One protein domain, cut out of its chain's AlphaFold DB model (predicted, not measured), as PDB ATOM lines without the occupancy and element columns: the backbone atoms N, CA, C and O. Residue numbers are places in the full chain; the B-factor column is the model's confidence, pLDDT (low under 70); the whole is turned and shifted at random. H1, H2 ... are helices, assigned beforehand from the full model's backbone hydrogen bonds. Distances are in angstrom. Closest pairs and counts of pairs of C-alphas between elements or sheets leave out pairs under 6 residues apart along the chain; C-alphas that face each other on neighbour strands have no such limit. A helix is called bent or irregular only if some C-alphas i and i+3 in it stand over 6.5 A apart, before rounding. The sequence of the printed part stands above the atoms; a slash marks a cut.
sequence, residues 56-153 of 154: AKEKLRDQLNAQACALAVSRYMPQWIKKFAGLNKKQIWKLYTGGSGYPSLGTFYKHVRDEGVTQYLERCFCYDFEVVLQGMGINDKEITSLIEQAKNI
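This is residues 56 to 153 of the 154 residues of an uncharacterized protein of Desulfatibacillum aliphaticivorans (UniProt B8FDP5). One long kinked helix, H1, runs along most of the length, with H6 packed on its first half, H4 crossing it around the kink, and H2 and H3 beyond H4, at the opposite end from H6. The short H5 lies near H1 and H4. The printed part has 98 residues, 77 of them in six named helices, H1 to H6, with no named strand: all helix. It is only just compact, close to loose, with a radius of gyration of the C-alphas of 14.8 A, and elongated, spanning 42 by 24 by 21 A.

H1, residues 56 to 84, runs 39.3 A from C-alpha 56 at (15.438, 58.536, -1.378). It is irregular, with C-alphas 75 and 78 7.4 A apart, and has a kink of 57 degrees near residue 76. H2 is residues 89 to 97, 12.2 A; H3 105 to 114, 14.6 A; H4 117 to 127, 15.5 A; H5 129 to 135, 9.6 A; H6 141 to 151, 15.1 A, ending at C-alpha 151 (2.492, 62.314, -6.848).

H1, with residues 60 to 72 alone, touches H6, opposite ways at 37 degrees, only just steep; the closest C-alphas, Arg 61 and Ala 150, are 4.7 A apart. With residues 69 to 81 alone it touches H4, C-alphas Cys 69 and Cys 126 at 6.2 A. H2 touches H3, C-alphas Trp 93 and Leu 105 at 6.7 A. H3 and H4 only just touch, with 3 pairs within 8 A and only at the corner, closest C-alphas Val 112 and Tyr 120, 6.1 A. H4 and H6 are apart. Every O i to N i+4 pair is within hydrogen-bond range in H2 to H6, and 22 of 25 in H1.

The farthest C-alphas, Ala 56 and Gly 86, are 45.0 A apart. The printed part has no cut, no link is long, and no printed residue is under 70 in pLDDT.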
ATOM      1  N   ALA A  56      16.213  58.321  -2.597       94.44
ATOM      2  CA  ALA A  56      15.438  58.536  -1.378       94.44
ATOM      3  C   ALA A  56      14.000  58.981  -1.684       94.44
ATOM      4  O   ALA A  56      13.055  58.478  -1.069       94.44
ATOM      5  N   LYS A  57      13.826  59.881  -2.657       94.06
ATOM      6  CA  LYS A  57      12.514  60.325  -3.145       94.06
ATOM      7  C   LYS A  57      11.728  59.183  -3.783       94.06
ATOM      8  O   LYS A  57      10.571  58.978  -3.427       94.06
ATOM      9  N   GLU A  58      12.353  58.403  -4.663       93.06
ATOM     10  CA  GLU A  58      11.726  57.225  -5.273       93.06
ATOM     11  C   GLU A  58      11.289  56.217  -4.209       93.06
ATOM     12  O   GLU A  58      10.139  55.782  -4.205       93.06
ATOM     13  N   LYS A  59      12.157  55.934  -3.234       95.00
ATOM     14  CA  LYS A  59      11.829  55.045  -2.118       95.00
ATOM     15  C   LYS A  59      10.644  55.555  -1.298       95.00
ATOM     16  O   LYS A  59       9.785  54.761  -0.922       95.00
ATOM     17  N   LEU A  60      10.580  56.857  -1.015       94.88
ATOM     18  CA  LEU A  60       9.460  57.449  -0.286       94.88
ATOM     19  C   LEU A  60       8.156  57.361  -1.093       94.88
ATOM     20  O   LEU A  60       7.116  56.995  -0.545       94.88
ATOM     21  N   ARG A  61       8.211  57.643  -2.399       93.31
ATOM     22  CA  ARG A  61       7.068  57.499  -3.311       93.31
ATOM     23  C   ARG A  61       6.542  56.065  -3.315       93.31
ATOM     24  O   ARG A  61       5.338  55.852  -3.176       93.31
ATOM     25  N   ASP A  62       7.436  55.090  -3.424       92.12
ATOM     26  CA  ASP A  62       7.074  53.674  -3.437       92.12
ATOM     27  C   ASP A  62       6.474  53.232  -2.095       92.12
ATOM     28  O   ASP A  62       5.498  52.483  -2.073       92.12
ATOM     29  N   GLN A  63       6.985  53.750  -0.972       95.44
ATOM     30  CA  GLN A  63       6.420  53.502   0.359       95.44
ATOM     31  C   GLN A  63       4.992  54.039   0.499       95.44
ATOM     32  O   GLN A  63       4.119  53.318   0.982       95.44
ATOM     33  N   LEU A  64       4.736  55.273   0.055       94.31
ATOM     34  CA  LEU A  64       3.401  55.879   0.106       94.31
ATOM     35  C   LEU A  64       2.400  55.113  -0.770       94.31
ATOM     36  O   LEU A  64       1.298  54.804  -0.317       94.31
ATOM     37  N   ASN A  65       2.802  54.737  -1.988       91.19
ATOM     38  CA  ASN A  65       1.974  53.927  -2.884       91.19
ATOM     39  C   ASN A  65       1.687  52.537  -2.303       91.19
ATOM     40  O   ASN A  65       0.547  52.069  -2.340       91.19
ATOM     41  N   ALA A  66       2.694  51.885  -1.713       91.62
ATOM     42  CA  ALA A  66       2.519  50.595  -1.053       91.62
ATOM     43  C   ALA A  66       1.567  50.696   0.147       91.62
ATOM     44  O   ALA A  66       0.704  49.835   0.323       91.62
ATOM     45  N   GLN A  67       1.671  51.764   0.944       94.50
ATOM     46  CA  GLN A  67       0.771  52.018   2.067       94.50
ATOM     47  C   GLN A  67      -0.671  52.253   1.595       94.50
ATOM     48  O   GLN A  67      -1.600  51.659   2.146       94.50
ATOM     49  N   ALA A  68      -0.864  53.068   0.555       93.50
ATOM     50  CA  ALA A  68      -2.173  53.322  -0.044       93.50
ATOM     51  C   ALA A  68      -2.816  52.025  -0.562       93.50
ATOM     52  O   ALA A  68      -3.974  51.737  -0.254       93.50
ATOM     53  N   CYS A  69      -2.040  51.202  -1.273       91.06
ATOM     54  CA  CYS A  69      -2.477  49.898  -1.761       91.06
ATOM     55  C   CYS A  69      -2.844  48.954  -0.605       91.06
ATOM     56  O   CYS A  69      -3.923  48.364  -0.611       91.06
ATOM     57  N   ALA A  70      -2.016  48.863   0.441       92.88
ATOM     58  CA  ALA A  70      -2.296  48.020   1.603       92.88
ATOM     59  C   ALA A  70      -3.603  48.418   2.317       92.88
ATOM     60  O   ALA A  70      -4.406  47.549   2.675       92.88
ATOM     61  N   LEU A  71      -3.858  49.723   2.477       94.88
ATOM     62  CA  LEU A  71      -5.119  50.230   3.024       94.88
ATOM     63  C   LEU A  71      -6.306  49.892   2.118       94.88
ATOM     64  O   LEU A  71      -7.329  49.406   2.607       94.88
ATOM     65  N   ALA A  72      -6.164  50.095   0.805       94.31
ATOM     66  CA  ALA A  72      -7.201  49.776  -0.169       94.31
ATOM     67  C   ALA A  72      -7.569  48.287  -0.129       94.31
ATOM     68  O   ALA A  72      -8.751  47.935  -0.064       94.31
ATOM     69  N   VAL A  73      -6.559  47.413  -0.103       92.38
ATOM     70  CA  VAL A  73      -6.727  45.959  -0.016       92.38
ATOM     71  C   VAL A  73      -7.447  45.597   1.281       92.38
ATOM     72  O   VAL A  73      -8.468  44.913   1.250       92.38
ATOM     73  N   SER A  74      -6.973  46.101   2.421       93.69
ATOM     74  CA  SER A  74      -7.550  45.784   3.730       93.69
ATOM     75  C   SER A  74      -9.024  46.197   3.844       93.69
ATOM     76  O   SER A  74      -9.839  45.439   4.372       93.69
ATOM     77  N   ARG A  75      -9.389  47.375   3.327       95.25
ATOM     78  CA  ARG A  75     -10.731  47.957   3.503       95.25
ATOM     79  C   ARG A  75     -11.735  47.518   2.438       95.25
ATOM     80  O   ARG A  75     -12.920  47.339   2.737       95.25
ATOM     81  N   TYR A  76     -11.282  47.363   1.195       95.31
ATOM     82  CA  TYR A  76     -12.174  47.311   0.034       95.31
ATOM     83  C   TYR A  76     -12.035  46.048  -0.815       95.31
ATOM     84  O   TYR A  76     -12.975  45.737  -1.550       95.31
ATOM     85  N   MET A  77     -10.970  45.251  -0.654       93.12
ATOM     86  CA  MET A  77     -10.839  43.967  -1.358       93.12
ATOM     87  C   MET A  77     -12.046  43.038  -1.141       93.12
ATOM     88  O   MET A  77     -12.561  42.500  -2.123       93.12
ATOM     89  N   PRO A  78     -12.596  42.867   0.082       93.12
ATOM     90  CA  PRO A  78     -13.749  41.984   0.263       93.12
ATOM     91  C   PRO A  78     -14.980  42.450  -0.527       93.12
ATOM     92  O   PRO A  78     -15.717  41.637  -1.083       93.12
ATOM     93  N   GLN A  79     -15.195  43.766  -0.612       93.62
ATOM     94  CA  GLN A  79     -16.303  44.360  -1.364       93.62
ATOM     95  C   GLN A  79     -16.091  44.204  -2.871       93.62
ATOM     96  O   GLN A  79     -17.035  43.898  -3.599       93.62
ATOM     97  N   TRP A  80     -14.845  44.366  -3.320       92.62
ATOM     98  CA  TRP A  80     -14.428  44.123  -4.692       92.62
ATOM     99  C   TRP A  80     -14.711  42.680  -5.113       92.62
ATOM    100  O   TRP A  80     -15.478  42.462  -6.047       92.62
ATOM    101  N   ILE A  81     -14.208  41.690  -4.373       91.81
ATOM    102  CA  ILE A  81     -14.437  40.268  -4.671       91.81
ATOM    103  C   ILE A  81     -15.929  39.925  -4.632       91.81
ATOM    104  O   ILE A  81     -16.429  39.203  -5.498       91.81
ATOM    105  N   LYS A  82     -16.681  40.501  -3.685       92.38
ATOM    106  CA  LYS A  82     -18.129  40.292  -3.581       92.38
ATOM    107  C   LYS A  82     -18.892  40.745  -4.831       92.38
ATOM    108  O   LYS A  82     -19.895  40.114  -5.155       92.38
ATOM    109  N   LYS A  83     -18.426  41.762  -5.573       90.56
ATOM    110  CA  LYS A  83     -19.052  42.169  -6.850       90.56
ATOM    111  C   LYS A  83     -19.020  41.068  -7.913       90.56
ATOM    112  O   LYS A  83     -19.875  41.053  -8.794       90.56
ATOM    113  N   PHE A  84     -18.055  40.156  -7.831       91.06
ATOM    114  CA  PHE A  84     -17.881  39.064  -8.789       91.06
ATOM    115  C   PHE A  84     -18.413  37.722  -8.277       91.06
ATOM    116  O   PHE A  84     -18.378  36.727  -9.005       91.06
ATOM    117  N   ALA A  85     -18.926  37.676  -7.043       90.62
ATOM    118  CA  ALA A  85     -19.456  36.457  -6.452       90.62
ATOM    119  C   ALA A  85     -20.645  35.920  -7.269       90.62
ATOM    120  O   ALA A  85     -21.597  36.639  -7.561       90.62
ATOM    121  N   GLY A  86     -20.579  34.641  -7.647       90.31
ATOM    122  CA  GLY A  86     -21.620  33.973  -8.437       90.31
ATOM    123  C   GLY A  86     -21.591  34.269  -9.942       90.31
ATOM    124  O   GLY A  86     -22.393  33.696 -10.678       90.31
ATOM    125  N   LEU A  87     -20.670  35.109 -10.424       93.94
ATOM    126  CA  LEU A  87     -20.490  35.354 -11.854       93.94
ATOM    127  C   LEU A  87     -19.604  34.282 -12.497       93.94
ATOM    128  O   LEU A  87     -18.642  33.792 -11.906       93.94
ATOM    129  N   ASN A  88     -19.889  33.948 -13.755       93.88
ATOM    130  CA  ASN A  88     -18.998  33.101 -14.542       93.88
ATOM    131  C   ASN A  88     -17.810  33.901 -15.107       93.88
ATOM    132  O   ASN A  88     -17.848  35.125 -15.223       93.88
ATOM    133  N   LYS A  89     -16.758  33.197 -15.541       93.19
ATOM    134  CA  LYS A  89     -15.517  33.805 -16.054       93.19
ATOM    135  C   LYS A  89     -15.760  34.852 -17.158       93.19
ATOM    136  O   LYS A  89     -15.139  35.909 -17.144       93.19
ATOM    137  N   LYS A  90     -16.687  34.601 -18.090       93.81
ATOM    138  CA  LYS A  90     -17.012  35.542 -19.178       93.81
ATOM    139  C   LYS A  90     -17.681  36.817 -18.657       93.81
ATOM    140  O   LYS A  90     -17.388  37.903 -19.150       93.81
ATOM    141  N   GLN A  91     -18.579  36.685 -17.681       94.25
ATOM    142  CA  GLN A  91     -19.242  37.818 -17.032       94.25
ATOM    143  C   GLN A  91     -18.246  38.660 -16.235       94.25
ATOM    144  O   GLN A  91     -18.274  39.879 -16.354       94.25
ATOM    145  N   ILE A  92     -17.341  38.013 -15.494       93.00
ATOM    146  CA  ILE A  92     -16.274  38.684 -14.740       93.00
ATOM    147  C   ILE A  92     -15.397  39.506 -15.681       93.00
ATOM    148  O   ILE A  92     -15.229  40.700 -15.458       93.00
ATOM    149  N   TRP A  93     -14.913  38.900 -16.770       94.12
ATOM    150  CA  TRP A  93     -14.130  39.610 -17.780       94.12
ATOM    151  C   TRP A  93     -14.885  40.816 -18.342       94.12
ATOM    152  O   TRP A  93     -14.351  41.919 -18.354       94.12
ATOM    153  N   LYS A  94     -16.144  40.625 -18.756       93.06
ATOM    154  CA  LYS A  94     -16.953  41.708 -19.325       93.06
ATOM    155  C   LYS A  94     -17.177  42.845 -18.325       93.06
ATOM    156  O   LYS A  94     -17.182  43.999 -18.732       93.06
ATOM    157  N   LEU A  95     -17.380  42.527 -17.048       89.69
ATOM    158  CA  LEU A  95     -17.568  43.529 -16.002       89.69
ATOM    159  C   LEU A  95     -16.263  44.272 -15.690       89.69
ATOM    160  O   LEU A  95     -16.300  45.478 -15.483       89.69
ATOM    161  N   TYR A  96     -15.128  43.569 -15.690       86.44
ATOM    162  CA  TYR A  96     -13.813  44.145 -15.408       86.44
ATOM    163  C   TYR A  96     -13.306  45.050 -16.541       86.44
ATOM    164  O   TYR A  96     -12.855  46.158 -16.284       86.44
ATOM    165  N   THR A  97     -13.409  44.609 -17.797       87.69
ATOM    166  CA  THR A  97     -12.845  45.325 -18.961       87.69
ATOM    167  C   THR A  97     -13.877  46.139 -19.748       87.69
ATOM    168  O   THR A  97     -13.567  46.728 -20.781       87.69
ATOM    169  N   GLY A  98     -15.151  46.099 -19.352       86.31
ATOM    170  CA  GLY A  98     -16.258  46.582 -20.185       86.31
ATOM    171  C   GLY A  98     -16.533  45.700 -21.416       86.31
ATOM    172  O   GLY A  98     -17.379  46.037 -22.243       86.31
ATOM    173  N   GLY A  99     -15.850  44.555 -21.552       86.69
ATOM    174  CA  GLY A  99     -15.983  43.641 -22.689       86.69
ATOM    175  C   GLY A  99     -15.117  44.004 -23.897       86.69
ATOM    176  O   GLY A  99     -15.362  43.495 -24.991       86.69
ATOM    177  N   SER A 100     -14.119  44.867 -23.716       88.00
ATOM    178  CA  SER A 100     -13.153  45.253 -24.747       88.00
ATOM    179  C   SER A 100     -11.803  45.599 -24.113       88.00
ATOM    180  O   SER A 100     -11.713  45.727 -22.899       88.00
ATOM    181  N   GLY A 101     -10.744  45.738 -24.910       86.62
ATOM    182  CA  GLY A 101      -9.426  46.126 -24.396       86.62
ATOM    183  C   GLY A 101      -8.634  44.986 -23.745       86.62
ATOM    184  O   GLY A 101      -8.898  43.804 -23.983       86.62
ATOM    185  N   TYR A 102      -7.602  45.358 -22.983       82.69
ATOM    186  CA  TYR A 102      -6.718  44.416 -22.300       82.69
ATOM    187  C   TYR A 102      -7.222  44.106 -20.874       82.69
ATOM    188  O   TYR A 102      -7.620  45.025 -20.164       82.69
ATOM    189  N   PRO A 103      -7.165  42.836 -20.429       89.31
ATOM    190  CA  PRO A 103      -6.833  41.662 -21.234       89.31
ATOM    191  C   PRO A 103      -7.948  41.306 -22.225       89.31
ATOM    192  O   PRO A 103      -9.137  41.455 -21.938       89.31
ATOM    193  N   SER A 104      -7.567  40.720 -23.365       94.00
ATOM    194  CA  SER A 104      -8.533  40.040 -24.235       94.00
ATOM    195  C   SER A 104      -9.208  38.881 -23.480       94.00
ATOM    196  O   SER A 104      -8.641  38.355 -22.520       94.00
ATOM    197  N   LEU A 105     -10.380  38.417 -23.928       93.81
ATOM    198  CA  LEU A 105     -11.062  37.283 -23.282       93.81
ATOM    199  C   LEU A 105     -10.176  36.023 -23.217       93.81
ATOM    200  O   LEU A 105     -10.168  35.319 -22.208       93.81
ATOM    201  N   GLY A 106      -9.401  35.754 -24.273       93.88
ATOM    202  CA  GLY A 106      -8.467  34.626 -24.311       93.88
ATOM    203  C   GLY A 106      -7.314  34.791 -23.318       93.88
ATOM    204  O   GLY A 106      -6.986  33.854 -22.590       93.88
ATOM    205  N   THR A 107      -6.751  35.999 -23.233       93.75
ATOM    206  CA  THR A 107      -5.703  36.350 -22.262       93.75
ATOM    207  C   THR A 107      -6.217  36.211 -20.829       93.75
ATOM    208  O   THR A 107      -5.569  35.569 -20.006       93.75
ATOM    209  N   PHE A 108      -7.421  36.711 -20.545       94.19
ATOM    210  CA  PHE A 108      -8.076  36.549 -19.250       94.19
ATOM    211  C   PHE A 108      -8.243  35.068 -18.886       94.19
ATOM    212  O   PHE A 108      -7.851  34.659 -17.798       94.19
ATOM    213  N   TYR A 109      -8.748  34.239 -19.807       95.00
ATOM    214  CA  TYR A 109      -8.884  32.795 -19.586       95.00
ATOM    215  C   TYR A 109      -7.564  32.070 -19.358       95.00
ATOM    216  O   TYR A 109      -7.564  31.073 -18.637       95.00
ATOM    217  N   LYS A 110      -6.470  32.538 -19.962       94.50
ATOM    218  CA  LYS A 110      -5.133  32.012 -19.691       94.50
ATOM    219  C   LYS A 110      -4.726  32.323 -18.249       94.50
ATOM    220  O   LYS A 110      -4.476  31.398 -17.493       94.50
ATOM    221  N   HIS A 111      -4.796  33.589 -17.838       92.88
ATOM    222  CA  HIS A 111      -4.415  33.988 -16.481       92.88
ATOM    223  C   HIS A 111      -5.234  33.276 -15.399       92.88
ATOM    224  O   HIS A 111      -4.673  32.603 -14.541       92.88
ATOM    225  N   VAL A 112      -6.569  33.310 -15.490       92.88
ATOM    226  CA  VAL A 112      -7.435  32.665 -14.484       92.88
ATOM    227  C   VAL A 112      -7.396  31.134 -14.520       92.88
ATOM    228  O   VAL A 112      -8.003  30.496 -13.661       92.88
ATOM    229  N   ARG A 113      -6.783  30.520 -15.538       92.12
ATOM    230  CA  ARG A 113      -6.515  29.076 -15.553       92.12
ATOM    231  C   ARG A 113      -5.285  28.753 -14.714       92.12
ATOM    232  O   ARG A 113      -5.332  27.767 -13.991       92.12
ATOM    233  N   ASP A 114      -4.248  29.577 -14.817       88.88
ATOM    234  CA  ASP A 114      -2.960  29.331 -14.171       88.88
ATOM    235  C   ASP A 114      -3.007  29.674 -12.670       88.88
ATOM    236  O   ASP A 114      -2.513  28.902 -11.855       88.88
ATOM    237  N   GLU A 115      -3.657  30.781 -12.290       90.69
ATOM    238  CA  GLU A 115      -3.694  31.267 -10.891       90.69
ATOM    239  C   GLU A 115      -5.098  31.248 -10.252       90.69
ATOM    240  O   GLU A 115      -5.270  31.380  -9.046       90.69
ATOM    241  N   GLY A 116      -6.151  31.047 -11.047       92.12
ATOM    242  CA  GLY A 116      -7.531  31.138 -10.566       92.12
ATOM    243  C   GLY A 116      -8.100  32.562 -10.582       92.12
ATOM    244  O   GLY A 116      -7.401  33.562 -10.714       92.12
ATOM    245  N   VAL A 117      -9.428  32.660 -10.490       91.12
ATOM    246  CA  VAL A 117     -10.158  33.930 -10.674       91.12
ATOM    247  C   VAL A 117      -9.925  34.903  -9.519       91.12
ATOM    248  O   VAL A 117      -9.725  36.088  -9.760       91.12
ATOM    249  N   THR A 118      -9.955  34.419  -8.276       89.88
ATOM    250  CA  THR A 118      -9.793  35.276  -7.093       89.88
ATOM    251  C   THR A 118      -8.407  35.911  -7.063       89.88
ATOM    252  O   THR A 118      -8.317  37.129  -6.994       89.88
ATOM    253  N   GLN A 119      -7.349  35.114  -7.232       90.44
ATOM    254  CA  GLN A 119      -5.969  35.614  -7.251       90.44
ATOM    255  C   GLN A 119      -5.735  36.591  -8.410       90.44
ATOM    256  O   GLN A 119      -5.089  37.621  -8.232       90.44
ATOM    257  N   TYR A 120      -6.323  36.324  -9.584       91.56
ATOM    258  CA  TYR A 120      -6.300  37.268 -10.701       91.56
ATOM    259  C   TYR A 120      -6.925  38.620 -10.317       91.56
ATOM    260  O   TYR A 120      -6.322  39.664 -10.554       91.56
ATOM    261  N   LEU A 121      -8.120  38.610  -9.712       90.69
ATOM    262  CA  LEU A 121      -8.833  39.829  -9.311       90.69
ATOM    263  C   LEU A 121      -8.131  40.581  -8.177       90.69
ATOM    264  O   LEU A 121      -8.171  41.809  -8.171       90.69
ATOM    265  N   GLU A 122      -7.497  39.868  -7.245       89.88
ATOM    266  CA  GLU A 122      -6.664  40.452  -6.189       89.88
ATOM    267  C   GLU A 122      -5.445  41.149  -6.786       89.88
ATOM    268  O   GLU A 122      -5.175  42.305  -6.466       89.88
ATOM    269  N   ARG A 123      -4.752  40.490  -7.724       89.31
ATOM    270  CA  ARG A 123      -3.633  41.097  -8.443       89.31
ATOM    271  C   ARG A 123      -4.084  42.349  -9.193       89.31
ATOM    272  O   ARG A 123      -3.451  43.389  -9.054       89.31
ATOM    273  N   CYS A 124      -5.175  42.266  -9.953       88.31
ATOM    274  CA  CYS A 124      -5.747  43.411 -10.664       88.31
ATOM    275  C   CYS A 124      -6.089  44.568  -9.724       88.31
ATOM    276  O   CYS A 124      -5.768  45.711 -10.027       88.31
ATOM    277  N   PHE A 125      -6.687  44.268  -8.569       90.25
ATOM    278  CA  PHE A 125      -6.967  45.284  -7.565       90.25
ATOM    279  C   PHE A 125      -5.679  45.970  -7.113       90.25
ATOM    280  O   PHE A 125      -5.650  47.187  -7.088       90.25
ATOM    281  N   CYS A 126      -4.605  45.237  -6.813       83.75
ATOM    282  CA  CYS A 126      -3.350  45.845  -6.358       83.75
ATOM    283  C   CYS A 126      -2.664  46.724  -7.416       83.75
ATOM    284  O   CYS A 126      -2.085  47.745  -7.052       83.75
ATOM    285  N   TYR A 127      -2.711  46.338  -8.697       85.25
ATOM    286  CA  TYR A 127      -2.101  47.121  -9.781       85.25
ATOM    287  C   TYR A 127      -2.898  48.388 -10.108       85.25
ATOM    288  O   TYR A 127      -2.298  49.437 -10.318       85.25
ATOM    289  N   ASP A 128      -4.230  48.302 -10.102       86.12
ATOM    290  CA  ASP A 128      -5.116  49.366 -10.584       86.12
ATOM    291  C   ASP A 128      -6.063  49.886  -9.483       86.12
ATOM    292  O   ASP A 128      -7.192  50.297  -9.766       86.12
ATOM    293  N   PHE A 129      -5.641  49.862  -8.209       89.38
ATOM    294  CA  PHE A 129      -6.540  50.132  -7.074       89.38
ATOM    295  C   PHE A 129      -7.198  51.517  -7.152       89.38
ATOM    296  O   PHE A 129      -8.369  51.636  -6.806       89.38
ATOM    297  N   GLU A 130      -6.510  52.547  -7.663       89.50
ATOM    298  CA  GLU A 130      -7.097  53.883  -7.879       89.50
ATOM    299  C   GLU A 130      -8.321  53.817  -8.807       89.50
ATOM    300  O   GLU A 130      -9.408  54.292  -8.464       89.50
ATOM    301  N   VAL A 131      -8.159  53.164  -9.962       88.12
ATOM    302  CA  VAL A 131      -9.212  53.004 -10.975       88.12
ATOM    303  C   VAL A 131     -10.352  52.150 -10.427       88.12
ATOM    304  O   VAL A 131     -11.529  52.457 -10.633       88.12
ATOM    305  N   VAL A 132     -10.013  51.091  -9.690       89.62
ATOM    306  CA  VAL A 132     -10.997  50.199  -9.076       89.62
ATOM    307  C   VAL A 132     -11.822  50.930  -8.015       89.62
ATOM    308  O   VAL A 132     -13.051  50.841  -8.047       89.62
ATOM    309  N   LEU A 133     -11.193  51.688  -7.112       91.19
ATOM    310  CA  LEU A 133     -11.895  52.469  -6.090       91.19
ATOM    311  C   LEU A 133     -12.823  53.509  -6.729       91.19
ATOM    312  O   LEU A 133     -13.993  53.598  -6.343       91.19
ATOM    313  N   GLN A 134     -12.359  54.211  -7.767       89.38
ATOM    314  CA  GLN A 134     -13.185  55.152  -8.526       89.38
ATOM    315  C   GLN A 134     -14.385  54.455  -9.189       89.38
ATOM    316  O   GLN A 134     -15.516  54.922  -9.061       89.38
ATOM    317  N   GLY A 135     -14.175  53.305  -9.839       85.81
ATOM    318  CA  GLY A 135     -15.246  52.499 -10.439       85.81
ATOM    319  C   GLY A 135     -16.209  51.885  -9.411       85.81
ATOM    320  O   GLY A 135     -17.346  51.528  -9.730       85.81
ATOM    321  N   MET A 136     -15.785  51.768  -8.153       88.75
ATOM    322  CA  MET A 136     -16.640  51.406  -7.024       88.75
ATOM    323  C   MET A 136     -17.364  52.607  -6.399       88.75
ATOM    324  O   MET A 136     -18.238  52.384  -5.564       88.75
ATOM    325  N   GLY A 137     -17.051  53.840  -6.811       90.38
ATOM    326  CA  GLY A 137     -17.591  55.063  -6.215       90.38
ATOM    327  C   GLY A 137     -17.062  55.331  -4.804       90.38
ATOM    328  O   GLY A 137     -17.730  55.996  -4.016       90.38
ATOM    329  N   ILE A 138     -15.895  54.780  -4.460       92.06
ATOM    330  CA  ILE A 138     -15.271  54.938  -3.147       92.06
ATOM    331  C   ILE A 138     -14.361  56.164  -3.176       92.06
ATOM    332  O   ILE A 138     -13.463  56.261  -4.007       92.06
ATOM    333  N   ASN A 139     -14.578  57.075  -2.228       90.62
ATOM    334  CA  ASN A 139     -13.711  58.222  -1.978       90.62
ATOM    335  C   ASN A 139     -13.160  58.135  -0.546       90.62
ATOM    336  O   ASN A 139     -13.775  58.634   0.399       90.62
ATOM    337  N   ASP A 140     -12.039  57.428  -0.384       93.75
ATOM    338  CA  ASP A 140     -11.329  57.303   0.891       93.75
ATOM    339  C   ASP A 140     -10.252  58.391   0.978       93.75
ATOM    340  O   ASP A 140      -9.218  58.316   0.318       93.75
ATOM    341  N   LYS A 141     -10.500  59.398   1.824       94.62
ATOM    342  CA  LYS A 141      -9.621  60.564   1.988       94.62
ATOM    343  C   LYS A 141      -8.195  60.198   2.394       94.62
ATOM    344  O   LYS A 141      -7.268  60.916   2.034       94.62
ATOM    345  N   GLU A 142      -8.013  59.131   3.170       95.38
ATOM    346  CA  GLU A 142      -6.689  58.717   3.632       95.38
ATOM    347  C   GLU A 142      -5.884  58.127   2.473       95.38
ATOM    348  O   GLU A 142      -4.743  58.519   2.247       95.38
ATOM    349  N   ILE A 143      -6.516  57.254   1.687       93.62
ATOM    350  CA  ILE A 143      -5.901  56.650   0.502       93.62
ATOM    351  C   ILE A 143      -5.601  57.730  -0.544       93.62
ATOM    352  O   ILE A 143      -4.488  57.784  -1.063       93.62
ATOM    353  N   THR A 144      -6.553  58.632  -0.808       93.31
ATOM    354  CA  THR A 144      -6.361  59.757  -1.734       93.31
ATOM    355  C   THR A 144      -5.210  60.661  -1.295       93.31
ATOM    356  O   THR A 144      -4.362  60.995  -2.116       93.31
ATOM    357  N   SER A 145      -5.120  60.992  -0.004       95.31
ATOM    358  CA  SER A 145      -4.028  61.811   0.531       95.31
ATOM    359  C   SER A 145      -2.654  61.156   0.343       95.31
ATOM    360  O   SER A 145      -1.700  61.834  -0.032       95.31
ATOM    361  N   LEU A 146      -2.536  59.840   0.553       94.06
ATOM    362  CA  LEU A 146      -1.279  59.113   0.331       94.06
ATOM    363  C   LEU A 146      -0.853  59.126  -1.143       94.06
ATOM    364  O   LEU A 146       0.318  59.356  -1.444       94.06
ATOM    365  N   ILE A 147      -1.804  58.926  -2.058       90.94
ATOM    366  CA  ILE A 147      -1.565  58.990  -3.506       90.94
ATOM    367  C   ILE A 147      -1.112  60.395  -3.921       90.94
ATOM    368  O   ILE A 147      -0.168  60.547  -4.694       90.94
ATOM    369  N   GLU A 148      -1.781  61.435  -3.424       93.38
ATOM    370  CA  GLU A 148      -1.428  62.825  -3.724       93.38
ATOM    371  C   GLU A 148      -0.039  63.177  -3.189       93.38
ATOM    372  O   GLU A 148       0.761  63.776  -3.906       93.38
ATOM    373  N   GLN A 149       0.295  62.745  -1.970       94.06
ATOM    374  CA  GLN A 149       1.646  62.892  -1.424       94.06
ATOM    375  C   GLN A 149       2.688  62.198  -2.306       94.06
ATOM    376  O   GLN A 149       3.709  62.808  -2.612       94.06
ATOM    377  N   ALA A 150       2.419  60.976  -2.774       91.94
ATOM    378  CA  ALA A 150       3.321  60.251  -3.667       91.94
ATOM    379  C   ALA A 150       3.521  60.972  -5.015       91.94
ATOM    380  O   ALA A 150       4.642  61.042  -5.515       91.94
ATOM    381  N   LYS A 151       2.453  61.546  -5.589       91.12
ATOM    382  CA  LYS A 151       2.492  62.314  -6.848       91.12
ATOM    383  C   LYS A 151       3.252  63.640  -6.719       91.12
ATOM    384  O   LYS A 151       3.797  64.119  -7.709       91.12
ATOM    385  N   ASN A 152       3.310  64.210  -5.516       92.44
ATOM    386  CA  ASN A 152       4.002  65.470  -5.238       92.44
ATOM    387  C   ASN A 152       5.508  65.307  -4.962       92.44
ATOM    388  O   ASN A 152       6.204  66.305  -4.784       92.44
ATOM    389  N   ILE A 153       6.027  64.076  -4.923       89.56
ATOM    390  CA  ILE A 153       7.464  63.821  -4.814       89.56
ATOM    391  C   ILE A 153       8.090  63.977  -6.210       89.56
ATOM    392  O   ILE A 153       7.967  63.087  -7.051       89.56
TER     393      ILE A 153